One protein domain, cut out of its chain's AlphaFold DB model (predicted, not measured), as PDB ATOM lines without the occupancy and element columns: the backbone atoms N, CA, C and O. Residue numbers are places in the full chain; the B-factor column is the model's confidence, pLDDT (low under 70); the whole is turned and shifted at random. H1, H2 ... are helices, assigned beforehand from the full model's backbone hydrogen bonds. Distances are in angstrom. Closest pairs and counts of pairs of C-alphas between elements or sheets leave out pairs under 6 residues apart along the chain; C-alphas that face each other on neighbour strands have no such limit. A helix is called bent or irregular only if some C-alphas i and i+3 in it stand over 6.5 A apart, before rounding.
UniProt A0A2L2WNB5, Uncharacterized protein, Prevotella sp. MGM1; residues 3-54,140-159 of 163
ATOM      1  N   ALA A   3     -44.211  -4.364 -14.383       79.81
ATOM      2  CA  ALA A   3     -45.175  -5.462 -14.351       79.81
ATOM      3  C   ALA A   3     -44.892  -6.512 -15.447       79.81
ATOM      4  O   ALA A   3     -44.814  -7.705 -15.155       79.81
ATOM      5  N   ASP A   4     -44.613  -6.077 -16.684       82.69
ATOM      6  CA  ASP A   4     -44.273  -6.988 -17.791       82.69
ATOM      7  C   ASP A   4     -42.966  -7.750 -17.545       82.69
ATOM      8  O   ASP A   4     -42.849  -8.921 -17.903       82.69
ATOM      9  N   LYS A   5     -41.965  -7.106 -16.931       82.00
ATOM     10  CA  LYS A   5     -40.685  -7.760 -16.607       82.00
ATOM     11  C   LYS A   5     -40.860  -8.861 -15.563       82.00
ATOM     12  O   LYS A   5     -40.149  -9.858 -15.602       82.00
ATOM     13  N   LEU A   6     -41.829  -8.702 -14.669       86.69
ATOM     14  CA  LEU A   6     -42.170  -9.688 -13.647       86.69
ATOM     15  C   LEU A   6     -43.217 -10.702 -14.126       86.69
ATOM     16  O   LEU A   6     -43.628 -11.554 -13.341       86.69
ATOM     17  N   SER A   7     -43.619 -10.649 -15.406       78.94
ATOM     18  CA  SER A   7     -44.661 -11.515 -15.980       78.94
ATOM     19  C   SER A   7     -44.336 -13.015 -15.916       78.94
ATOM     20  O   SER A   7     -45.222 -13.876 -15.968       78.94
ATOM     21  N   GLN A   8     -43.047 -13.346 -15.819       83.00
ATOM     22  CA  GLN A   8     -42.560 -14.715 -15.740       83.00
ATOM     23  C   GLN A   8     -42.148 -15.057 -14.302       83.00
ATOM     24  O   GLN A   8     -41.302 -14.359 -13.729       83.00
ATOM     25  N   PRO A   9     -42.662 -16.161 -13.722       86.06
ATOM     26  CA  PRO A   9     -42.250 -16.613 -12.399       86.06
ATOM     27  C   PRO A   9     -40.729 -16.728 -12.282       86.06
ATOM     28  O   PRO A   9     -40.059 -17.166 -13.213       86.06
ATOM     29  N   ARG A  10     -40.200 -16.380 -11.108       88.81
ATOM     30  CA  ARG A  10     -38.766 -16.343 -10.765       88.81
ATOM     31  C   ARG A  10     -37.935 -15.292 -11.498       88.81
ATOM     32  O   ARG A  10     -36.751 -15.180 -11.198       88.81
ATOM     33  N   THR A  11     -38.532 -14.491 -12.375       89.19
ATOM     34  CA  THR A  11     -37.840 -13.332 -12.942       89.19
ATOM     35  C   THR A  11     -37.717 -12.247 -11.885       89.19
ATOM     36  O   THR A  11     -38.639 -12.018 -11.097       89.19
ATOM     37  N   HIS A  12     -36.558 -11.607 -11.856       90.06
ATOM     38  CA  HIS A  12     -36.260 -10.467 -11.007       90.06
ATOM     39  C   HIS A  12     -35.842  -9.286 -11.885       90.06
ATOM     40  O   HIS A  12     -35.479  -9.441 -13.053       90.06
ATOM     41  N   LEU A  13     -35.899  -8.096 -11.310       90.62
ATOM     42  CA  LEU A  13     -35.382  -6.879 -11.907       90.62
ATOM     43  C   LEU A  13     -33.854  -6.867 -11.824       90.62
ATOM     44  O   LEU A  13     -33.244  -7.439 -10.917       90.62
ATOM     45  N   ASN A  14     -33.233  -6.172 -12.767       87.56
ATOM     46  CA  ASN A  14     -31.845  -5.755 -12.669       87.56
ATOM     47  C   ASN A  14     -31.735  -4.502 -11.796       87.56
ATOM     48  O   ASN A  14     -32.668  -3.703 -11.695       87.56
ATOM     49  N   CYS A  15     -30.557  -4.278 -11.214       83.12
ATOM     50  CA  CYS A  15     -30.296  -3.080 -10.416       83.12
ATOM     51  C   CYS A  15     -30.556  -1.777 -11.185       83.12
ATOM     52  O   CYS A  15     -30.954  -0.797 -10.561       83.12
ATOM     53  N   ASP A  16     -30.376  -1.772 -12.502       87.62
ATOM     54  CA  ASP A  16     -30.536  -0.578 -13.336       87.62
ATOM     55  C   ASP A  16     -31.950  -0.435 -13.919       87.62
ATOM     56  O   ASP A  16     -32.237   0.536 -14.615       87.62
ATOM     57  N   ASP A  17     -32.863  -1.366 -13.612       88.50
ATOM     58  CA  ASP A  17     -34.259  -1.282 -14.059       88.50
ATOM     59  C   ASP A  17     -35.046  -0.178 -13.342       88.50
ATOM     60  O   ASP A  17     -36.091   0.240 -13.839       88.50
ATOM     61  N   LEU A  18     -34.555   0.278 -12.185       89.19
ATOM     62  CA  LEU A  18     -35.156   1.323 -11.363       89.19
ATOM     63  C   LEU A  18     -34.084   2.299 -10.872       89.19
ATOM     64  O   LEU A  18     -33.018   1.897 -10.398       89.19
ATOM     65  N   THR A  19     -34.401   3.589 -10.899       90.38
ATOM     66  CA  THR A  19     -33.579   4.627 -10.261       90.38
ATOM     67  C   THR A  19     -33.553   4.457  -8.732       90.38
ATOM     68  O   THR A  19     -34.448   3.824  -8.165       90.38
ATOM     69  N   PRO A  20     -32.576   5.048  -8.013       89.56
ATOM     70  CA  PRO A  20     -32.555   5.008  -6.548       89.56
ATOM     71  C   PRO A  20     -33.864   5.486  -5.901       89.56
ATOM     72  O   PRO A  20     -34.372   4.822  -5.000       89.56
ATOM     73  N   ASN A  21     -34.462   6.571  -6.408       89.38
ATOM     74  CA  ASN A  21     -35.735   7.088  -5.897       89.38
ATOM     75  C   ASN A  21     -36.896   6.123  -6.163       89.38
ATOM     76  O   ASN A  21     -37.709   5.883  -5.277       89.38
ATOM     77  N   GLN A  22     -36.943   5.506  -7.347       90.69
ATOM     78  CA  GLN A  22     -37.952   4.491  -7.657       90.69
ATOM     79  C   GLN A  22     -37.817   3.244  -6.778       90.69
ATOM     80  O   GLN A  22     -38.826   2.635  -6.447       90.69
ATOM     81  N   LYS A  23     -36.604   2.867  -6.355       91.19
ATOM     82  CA  LYS A  23     -36.404   1.759  -5.404       91.19
ATOM     83  C   LYS A  23     -36.914   2.094  -4.004       91.19
ATOM     84  O   LYS A  23     -37.520   1.239  -3.364       91.19
ATOM     85  N   VAL A  24     -36.687   3.326  -3.538       91.12
ATOM     86  CA  VAL A  24     -37.254   3.814  -2.269       91.12
ATOM     87  C   VAL A  24     -38.775   3.787  -2.340       91.12
ATOM     88  O   VAL A  24     -39.421   3.230  -1.458       91.12
ATOM     89  N   PHE A  25     -39.337   4.297  -3.433       92.19
ATOM     90  CA  PHE A  25     -40.778   4.337  -3.618       92.19
ATOM     91  C   PHE A  25     -41.406   2.944  -3.762       92.19
ATOM     92  O   PHE A  25     -42.417   2.653  -3.135       92.19
ATOM     93  N   LEU A  26     -40.770   2.035  -4.509       93.12
ATOM     94  CA  LEU A  26     -41.181   0.630  -4.597       93.12
ATOM     95  C   LEU A  26     -41.268  -0.001  -3.203       93.12
ATOM     96  O   LEU A  26     -42.223  -0.713  -2.896       93.12
ATOM     97  N   TRP A  27     -40.281   0.275  -2.349       93.06
ATOM     98  CA  TRP A  27     -40.313  -0.172  -0.964       93.06
ATOM     99  C   TRP A  27     -41.498   0.426  -0.194       93.06
ATOM    100  O   TRP A  27     -42.193  -0.316   0.494       93.06
ATOM    101  N   GLU A  28     -41.764   1.725  -0.324       94.50
ATOM    102  CA  GLU A  28     -42.902   2.373   0.340       94.50
ATOM    103  C   GLU A  28     -44.241   1.753  -0.070       94.50
ATOM    104  O   GLU A  28     -45.053   1.448   0.802       94.50
ATOM    105  N   VAL A  29     -44.449   1.496  -1.366       95.62
ATOM    106  CA  VAL A  29     -45.647   0.809  -1.878       95.62
ATOM    107  C   VAL A  29     -45.768  -0.585  -1.253       95.62
ATOM    108  O   VAL A  29     -46.789  -0.919  -0.659       95.62
ATOM    109  N   MET A  30     -44.705  -1.390  -1.298       96.75
ATOM    110  CA  MET A  30     -44.707  -2.739  -0.718       96.75
ATOM    111  C   MET A  30     -44.958  -2.739   0.797       96.75
ATOM    112  O   MET A  30     -45.645  -3.623   1.314       96.75
ATOM    113  N   ALA A  31     -44.431  -1.744   1.514       96.50
ATOM    114  CA  ALA A  31     -44.635  -1.591   2.950       96.50
ATOM    115  C   ALA A  31     -46.102  -1.289   3.298       96.50
ATOM    116  O   ALA A  31     -46.593  -1.795   4.308       96.50
ATOM    117  N   ARG A  32     -46.829  -0.535   2.453       96.88
ATOM    118  CA  ARG A  32     -48.282  -0.321   2.618       96.88
ATOM    119  C   ARG A  32     -49.070  -1.630   2.559       96.88
ATOM    120  O   ARG A  32     -50.049  -1.768   3.282       96.88
ATOM    121  N   HIS A  33     -48.586  -2.601   1.786       97.25
ATOM    122  CA  HIS A  33     -49.159  -3.946   1.672       97.25
ATOM    123  C   HIS A  33     -48.574  -4.962   2.674       97.25
ATOM    124  O   HIS A  33     -48.688  -6.176   2.492       97.25
ATOM    125  N   GLY A  34     -47.914  -4.497   3.740       95.88
ATOM    126  CA  GLY A  34     -47.442  -5.351   4.837       95.88
ATOM    127  C   GLY A  34     -46.173  -6.158   4.542       95.88
ATOM    128  O   GLY A  34     -45.751  -6.976   5.364       95.88
ATOM    129  N   ALA A  35     -45.516  -5.941   3.400       96.00
ATOM    130  CA  ALA A  35     -44.278  -6.643   3.092       96.00
ATOM    131  C   ALA A  35     -43.094  -6.109   3.917       96.00
ATOM    132  O   ALA A  35     -42.966  -4.919   4.201       96.00
ATOM    133  N   LYS A  36     -42.162  -7.002   4.266       95.38
ATOM    134  CA  LYS A  36     -40.898  -6.626   4.922       95.38
ATOM    135  C   LYS A  36     -39.879  -6.134   3.897       95.38
ATOM    136  O   LYS A  36     -39.853  -6.608   2.762       95.38
ATOM    137  N   GLN A  37     -38.976  -5.251   4.326       92.19
ATOM    138  CA  GLN A  37     -37.977  -4.650   3.436       92.19
ATOM    139  C   GLN A  37     -37.037  -5.690   2.838       92.19
ATOM    140  O   GLN A  37     -36.960  -5.804   1.620       92.19
ATOM    141  N   GLY A  38     -36.391  -6.499   3.684       91.81
ATOM    142  CA  GLY A  38     -35.492  -7.555   3.214       91.81
ATOM    143  C   GLY A  38     -36.190  -8.544   2.278       91.81
ATOM    144  O   GLY A  38     -35.647  -8.886   1.240       91.81
ATOM    145  N   PHE A  39     -37.440  -8.918   2.586       92.12
ATOM    146  CA  PHE A  39     -38.243  -9.744   1.684       92.12
ATOM    147  C   PHE A  39     -38.417  -9.066   0.322       92.12
ATOM    148  O   PHE A  39     -38.096  -9.663  -0.696       92.12
ATOM    149  N   SER A  40     -38.868  -7.812   0.295       92.50
ATOM    150  CA  SER A  40     -39.114  -7.085  -0.954       92.50
ATOM    151  C   SER A  40     -37.846  -6.999  -1.808       92.50
ATOM    152  O   SER A  40     -37.878  -7.368  -2.979       92.50
ATOM    153  N   TYR A  41     -36.711  -6.610  -1.222       91.06
ATOM    154  CA  TYR A  41     -35.438  -6.542  -1.947       91.06
ATOM    155  C   TYR A  41     -35.016  -7.899  -2.523       91.06
ATOM    156  O   TYR A  41     -34.740  -7.986  -3.720       91.06
ATOM    157  N   ASP A  42     -35.033  -8.958  -1.711       93.56
ATOM    158  CA  ASP A  42     -34.693 -10.311  -2.157       93.56
ATOM    159  C   ASP A  42     -35.577 -10.757  -3.330       93.56
ATOM    160  O   ASP A  42     -35.094 -11.341  -4.302       93.56
ATOM    161  N   ARG A  43     -36.892 -10.516  -3.262       94.12
ATOM    162  CA  ARG A  43     -37.806 -10.952  -4.327       94.12
ATOM    163  C   ARG A  43     -37.618 -10.141  -5.603       94.12
ATOM    164  O   ARG A  43     -37.522 -10.739  -6.670       94.12
ATOM    165  N   PHE A  44     -37.522  -8.816  -5.508       94.19
ATOM    166  CA  PHE A  44     -37.419  -7.965  -6.692       94.19
ATOM    167  C   PHE A  44     -36.059  -8.031  -7.379       94.19
ATOM    168  O   PHE A  44     -36.032  -7.819  -8.585       94.19
ATOM    169  N   PHE A  45     -34.960  -8.324  -6.677       93.12
ATOM    170  CA  PHE A  45     -33.611  -8.188  -7.248       93.12
ATOM    171  C   PHE A  45     -32.745  -9.453  -7.199       93.12
ATOM    172  O   PHE A  45     -31.627  -9.425  -7.704       93.12
ATOM    173  N   GLU A  46     -33.229 -10.559  -6.624       91.31
ATOM    174  CA  GLU A  46     -32.441 -11.799  -6.534       91.31
ATOM    175  C   GLU A  46     -33.248 -13.058  -6.884       91.31
ATOM    176  O   GLU A  46     -32.835 -13.862  -7.717       91.31
ATOM    177  N   LYS A  47     -34.401 -13.271  -6.242       92.75
ATOM    178  CA  LYS A  47     -35.093 -14.577  -6.243       92.75
ATOM    179  C   LYS A  47     -36.315 -14.642  -7.160       92.75
ATOM    180  O   LYS A  47     -36.799 -15.748  -7.437       92.75
ATOM    181  N   GLY A  48     -36.850 -13.486  -7.551       93.75
ATOM    182  CA  GLY A  48     -38.136 -13.357  -8.229       93.75
ATOM    183  C   GLY A  48     -39.305 -13.870  -7.387       93.75
ATOM    184  O   GLY A  48     -39.140 -14.258  -6.227       93.75
ATOM    185  N   PHE A  49     -40.490 -13.926  -7.989       95.19
ATOM    186  CA  PHE A  49     -41.727 -14.363  -7.332       95.19
ATOM    187  C   PHE A  49     -42.225 -15.708  -7.869       95.19
ATOM    188  O   PHE A  49     -41.987 -16.056  -9.026       95.19
ATOM    189  N   PHE A  50     -42.922 -16.492  -7.051       95.75
ATOM    190  CA  PHE A  50     -43.710 -17.614  -7.551       95.75
ATOM    191  C   PHE A  50     -44.973 -17.105  -8.240       95.75
ATOM    192  O   PHE A  50     -45.445 -15.998  -7.985       95.75
ATOM    193  N   ARG A  51     -45.562 -17.947  -9.090       95.88
ATOM    194  CA  ARG A  51     -46.767 -17.581  -9.836       95.88
ATOM    195  C   ARG A  51     -47.932 -17.236  -8.907       95.88
ATOM    196  O   ARG A  51     -48.657 -16.291  -9.191       95.88
ATOM    197  N   TRP A  52     -48.074 -17.946  -7.787       96.81
ATOM    198  CA  TRP A  52     -49.133 -17.646  -6.825       96.81
ATOM    199  C   TRP A  52     -48.974 -16.267  -6.158       96.81
ATOM    200  O   TRP A  52     -49.977 -15.606  -5.914       96.81
ATOM    201  N   GLU A  53     -47.743 -15.803  -5.905       96.56
ATOM    202  CA  GLU A  53     -47.501 -14.454  -5.359       96.56
ATOM    203  C   GLU A  53     -47.753 -13.377  -6.404       96.56
ATOM    204  O   GLU A  53     -48.268 -12.317  -6.074       96.56
ATOM    205  N   LEU A  54     -47.399 -13.641  -7.664       96.06
ATOM    206  CA  LEU A  54     -47.667 -12.712  -8.759       96.06
ATOM    207  C   LEU A  54     -49.175 -12.481  -8.929       96.06
ATOM    208  O   LEU A  54     -49.606 -11.339  -9.057       96.06
ATOM    209  N   ILE A 140     -48.591  -9.455  -6.504       96.31
ATOM    210  CA  ILE A 140     -47.544  -8.504  -6.899       96.31
ATOM    211  C   ILE A 140     -47.905  -7.739  -8.171       96.31
ATOM    212  O   ILE A 140     -47.543  -6.572  -8.269       96.31
ATOM    213  N   TYR A 141     -48.638  -8.325  -9.125       94.69
ATOM    214  CA  TYR A 141     -49.015  -7.586 -10.337       94.69
ATOM    215  C   TYR A 141     -49.866  -6.357 -10.035       94.69
ATOM    216  O   TYR A 141     -49.517  -5.269 -10.480       94.69
ATOM    217  N   ALA A 142     -50.917  -6.505  -9.226       94.75
ATOM    218  CA  ALA A 142     -51.780  -5.386  -8.863       94.75
ATOM    219  C   ALA A 142     -51.005  -4.290  -8.104       94.75
ATOM    220  O   ALA A 142     -51.214  -3.100  -8.333       94.75
ATOM    221  N   ILE A 143     -50.044  -4.684  -7.263       96.25
ATOM    222  CA  ILE A 143     -49.172  -3.740  -6.550       96.25
ATOM    223  C   ILE A 143     -48.216  -3.024  -7.516       96.25
ATOM    224  O   ILE A 143     -47.936  -1.836  -7.356       96.25
ATOM    225  N   MET A 144     -47.710  -3.708  -8.546       94.69
ATOM    226  CA  MET A 144     -46.858  -3.074  -9.561       94.69
ATOM    227  C   MET A 144     -47.639  -2.123 -10.463       94.69
ATOM    228  O   MET A 144     -47.117  -1.066 -10.805       94.69
ATOM    229  N   GLU A 145     -48.889  -2.440 -10.792       93.00
ATOM    230  CA  GLU A 145     -49.780  -1.508 -11.489       93.00
ATOM    231  C   GLU A 145     -50.034  -0.241 -10.654       93.00
ATOM    232  O   GLU A 145     -50.062   0.866 -11.198       93.00
ATOM    233  N   GLU A 146     -50.174  -0.371  -9.328       93.94
ATOM    234  CA  GLU A 146     -50.235   0.774  -8.412       93.94
ATOM    235  C   GLU A 146     -48.950   1.604  -8.444       93.94
ATOM    236  O   GLU A 146     -49.009   2.814  -8.680       93.94
ATOM    237  N   PHE A 147     -47.796   0.956  -8.271       93.75
ATOM    238  CA  PHE A 147     -46.494   1.615  -8.317       93.75
ATOM    239  C   PHE A 147     -46.293   2.391  -9.627       93.75
ATOM    240  O   PHE A 147     -45.932   3.565  -9.604       93.75
ATOM    241  N   GLU A 148     -46.560   1.770 -10.776       91.88
ATOM    242  CA  GLU A 148     -46.381   2.397 -12.089       91.88
ATOM    243  C   GLU A 148     -47.320   3.581 -12.303       91.88
ATOM    244  O   GLU A 148     -46.905   4.629 -12.812       91.88
ATOM    245  N   ARG A 149     -48.579   3.446 -11.870       91.06
ATOM    246  CA  ARG A 149     -49.549   4.539 -11.897       91.06
ATOM    247  C   ARG A 149     -49.048   5.720 -11.070       91.06
ATOM    248  O   ARG A 149     -49.073   6.844 -11.567       91.06
ATOM    249  N   GLU A 150     -48.559   5.485  -9.857       90.69
ATOM    250  CA  GLU A 150     -48.097   6.554  -8.966       90.69
ATOM    251  C   GLU A 150     -46.790   7.204  -9.445       90.69
ATOM    252  O   GLU A 150     -46.710   8.434  -9.486       90.69
ATOM    253  N   VAL A 151     -45.813   6.420  -9.919       87.69
ATOM    254  CA  VAL A 151     -44.581   6.952 -10.537       87.69
ATOM    255  C   VAL A 151     -44.919   7.859 -11.720       87.69
ATOM    256  O   VAL A 151     -44.411   8.975 -11.817       87.69
ATOM    257  N   SER A 152     -45.854   7.440 -12.579       83.38
ATOM    258  CA  SER A 152     -46.269   8.244 -13.733       83.38
ATOM    259  C   SER A 152     -46.949   9.571 -13.355       83.38
ATOM    260  O   SER A 152     -46.979  10.502 -14.162       83.38
ATOM    261  N   CYS A 153     -47.541   9.671 -12.161       75.94
ATOM    262  CA  CYS A 153     -48.132  10.911 -11.653       75.94
ATOM    263  C   CYS A 153     -47.054  11.866 -11.126       75.94
ATOM    264  O   CYS A 153     -47.154  13.072 -11.354       75.94
ATOM    265  N   ILE A 154     -46.010  11.335 -10.487       71.50
ATOM    266  CA  ILE A 154     -44.871  12.114  -9.983       71.50
ATOM    267  C   ILE A 154     -44.105  12.754 -11.150       71.50
ATOM    268  O   ILE A 154     -43.865  13.962 -11.137       71.50
ATOM    269  N   ASP A 155     -43.819  11.985 -12.204       64.31
ATOM    270  CA  ASP A 155     -43.088  12.482 -13.380       64.31
ATOM    271  C   ASP A 155     -43.864  13.568 -14.153       64.31
ATOM    272  O   ASP A 155     -43.270  14.459 -14.759       64.31
ATOM    273  N   ARG A 156     -45.205  13.536 -14.104       60.03
ATOM    274  CA  ARG A 156     -46.079  14.547 -14.731       60.03
ATOM    275  C   ARG A 156     -46.285  15.793 -13.869       60.03
ATOM    276  O   ARG A 156     -46.447  16.881 -14.415       60.03
ATOM    277  N   GLY A 157     -46.250  15.660 -12.543       52.34
ATOM    278  CA  GLY A 157     -46.343  16.786 -11.607       52.34
ATOM    279  C   GLY A 157     -45.113  17.703 -11.615       52.34
ATOM    280  O   GLY A 157     -45.233  18.878 -11.286       52.34
ATOM    281  N   GLY A 158     -43.951  17.202 -12.051       47.41
ATOM    282  CA  GLY A 158     -42.712  17.980 -12.200       47.41
ATOM    283  C   GLY A 158     -42.604  18.819 -13.482       47.41
ATOM    284  O   GLY A 158     -41.601  19.500 -13.668       47.41
ATOM    285  N   GLN A 159     -43.601  18.780 -14.376       43.09
ATOM    286  CA  GLN A 159     -43.614  19.556 -15.628       43.09
ATOM    287  C   GLN A 159     -44.469  20.837 -15.566       43.09
ATOM    288  O   GLN A 159     -44.609  21.519 -16.578       43.09
TER     289      GLN A 159
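Overview. This is residues 3 to 54 and 140 to 159 of the 163 residues of an uncharacterized protein of Prevotella sp. MGM1 (UniProt A0A2L2WNB5). After a winding stretch with no named element, residues 3 to 19, H1 and H2 form a corner. Short H3 sits at the start of long H4, which crosses H1; residues 152 to 159, of which 152 to 157 belong to H4, stick out. The 72 printed residues include four named helices, H1 to H4, and no named strand: all helix. The whole is compact, radius of gyration of the C-alphas 12.0 A, spanning 38 by 23 by 22 A.

Arrangement. H1, residues 20 to 32, touches H2, residues 37 to 47, at a steep tilt of 62 degrees, with residues 27 to 31 alone; the closest C-alphas, of Trp 27 and Gln 37, are 6.7 A apart. H4, residues 140 to 157, touches H1 with residues 143 to 151 alone, at a steep tilt of 51 degrees; closest are C-alphas Val 29 and Phe 147, 6.5 A. H3, residues 51 to 54, only just touches H4, with 3 pairs of C-alphas within 8 A; closest are Leu 54 and Ile 140. O i to N i+4 pairs are within hydrogen-bond range throughout H1, 6 of 7 in H2, 13 of 14 in H4; H3 is too short.

Along the chain. H1 begins at C-alpha 20 (-32.555, 5.008, -6.548) and spans 19.0 A. H2, 14.2 A, is irregular: C-alphas 44 and 47 are 7.0 A apart. H3 spans 5.1 A. H4, 25.8 A, ends at C-alpha 157 (-46.343, 16.786, -11.607).

Size, cuts and confidence. Residues 55 to 139 are not printed; C-alphas 54 and 140 are 4.6 A apart across the cut. Residues 155 to 159 have pLDDT under 70.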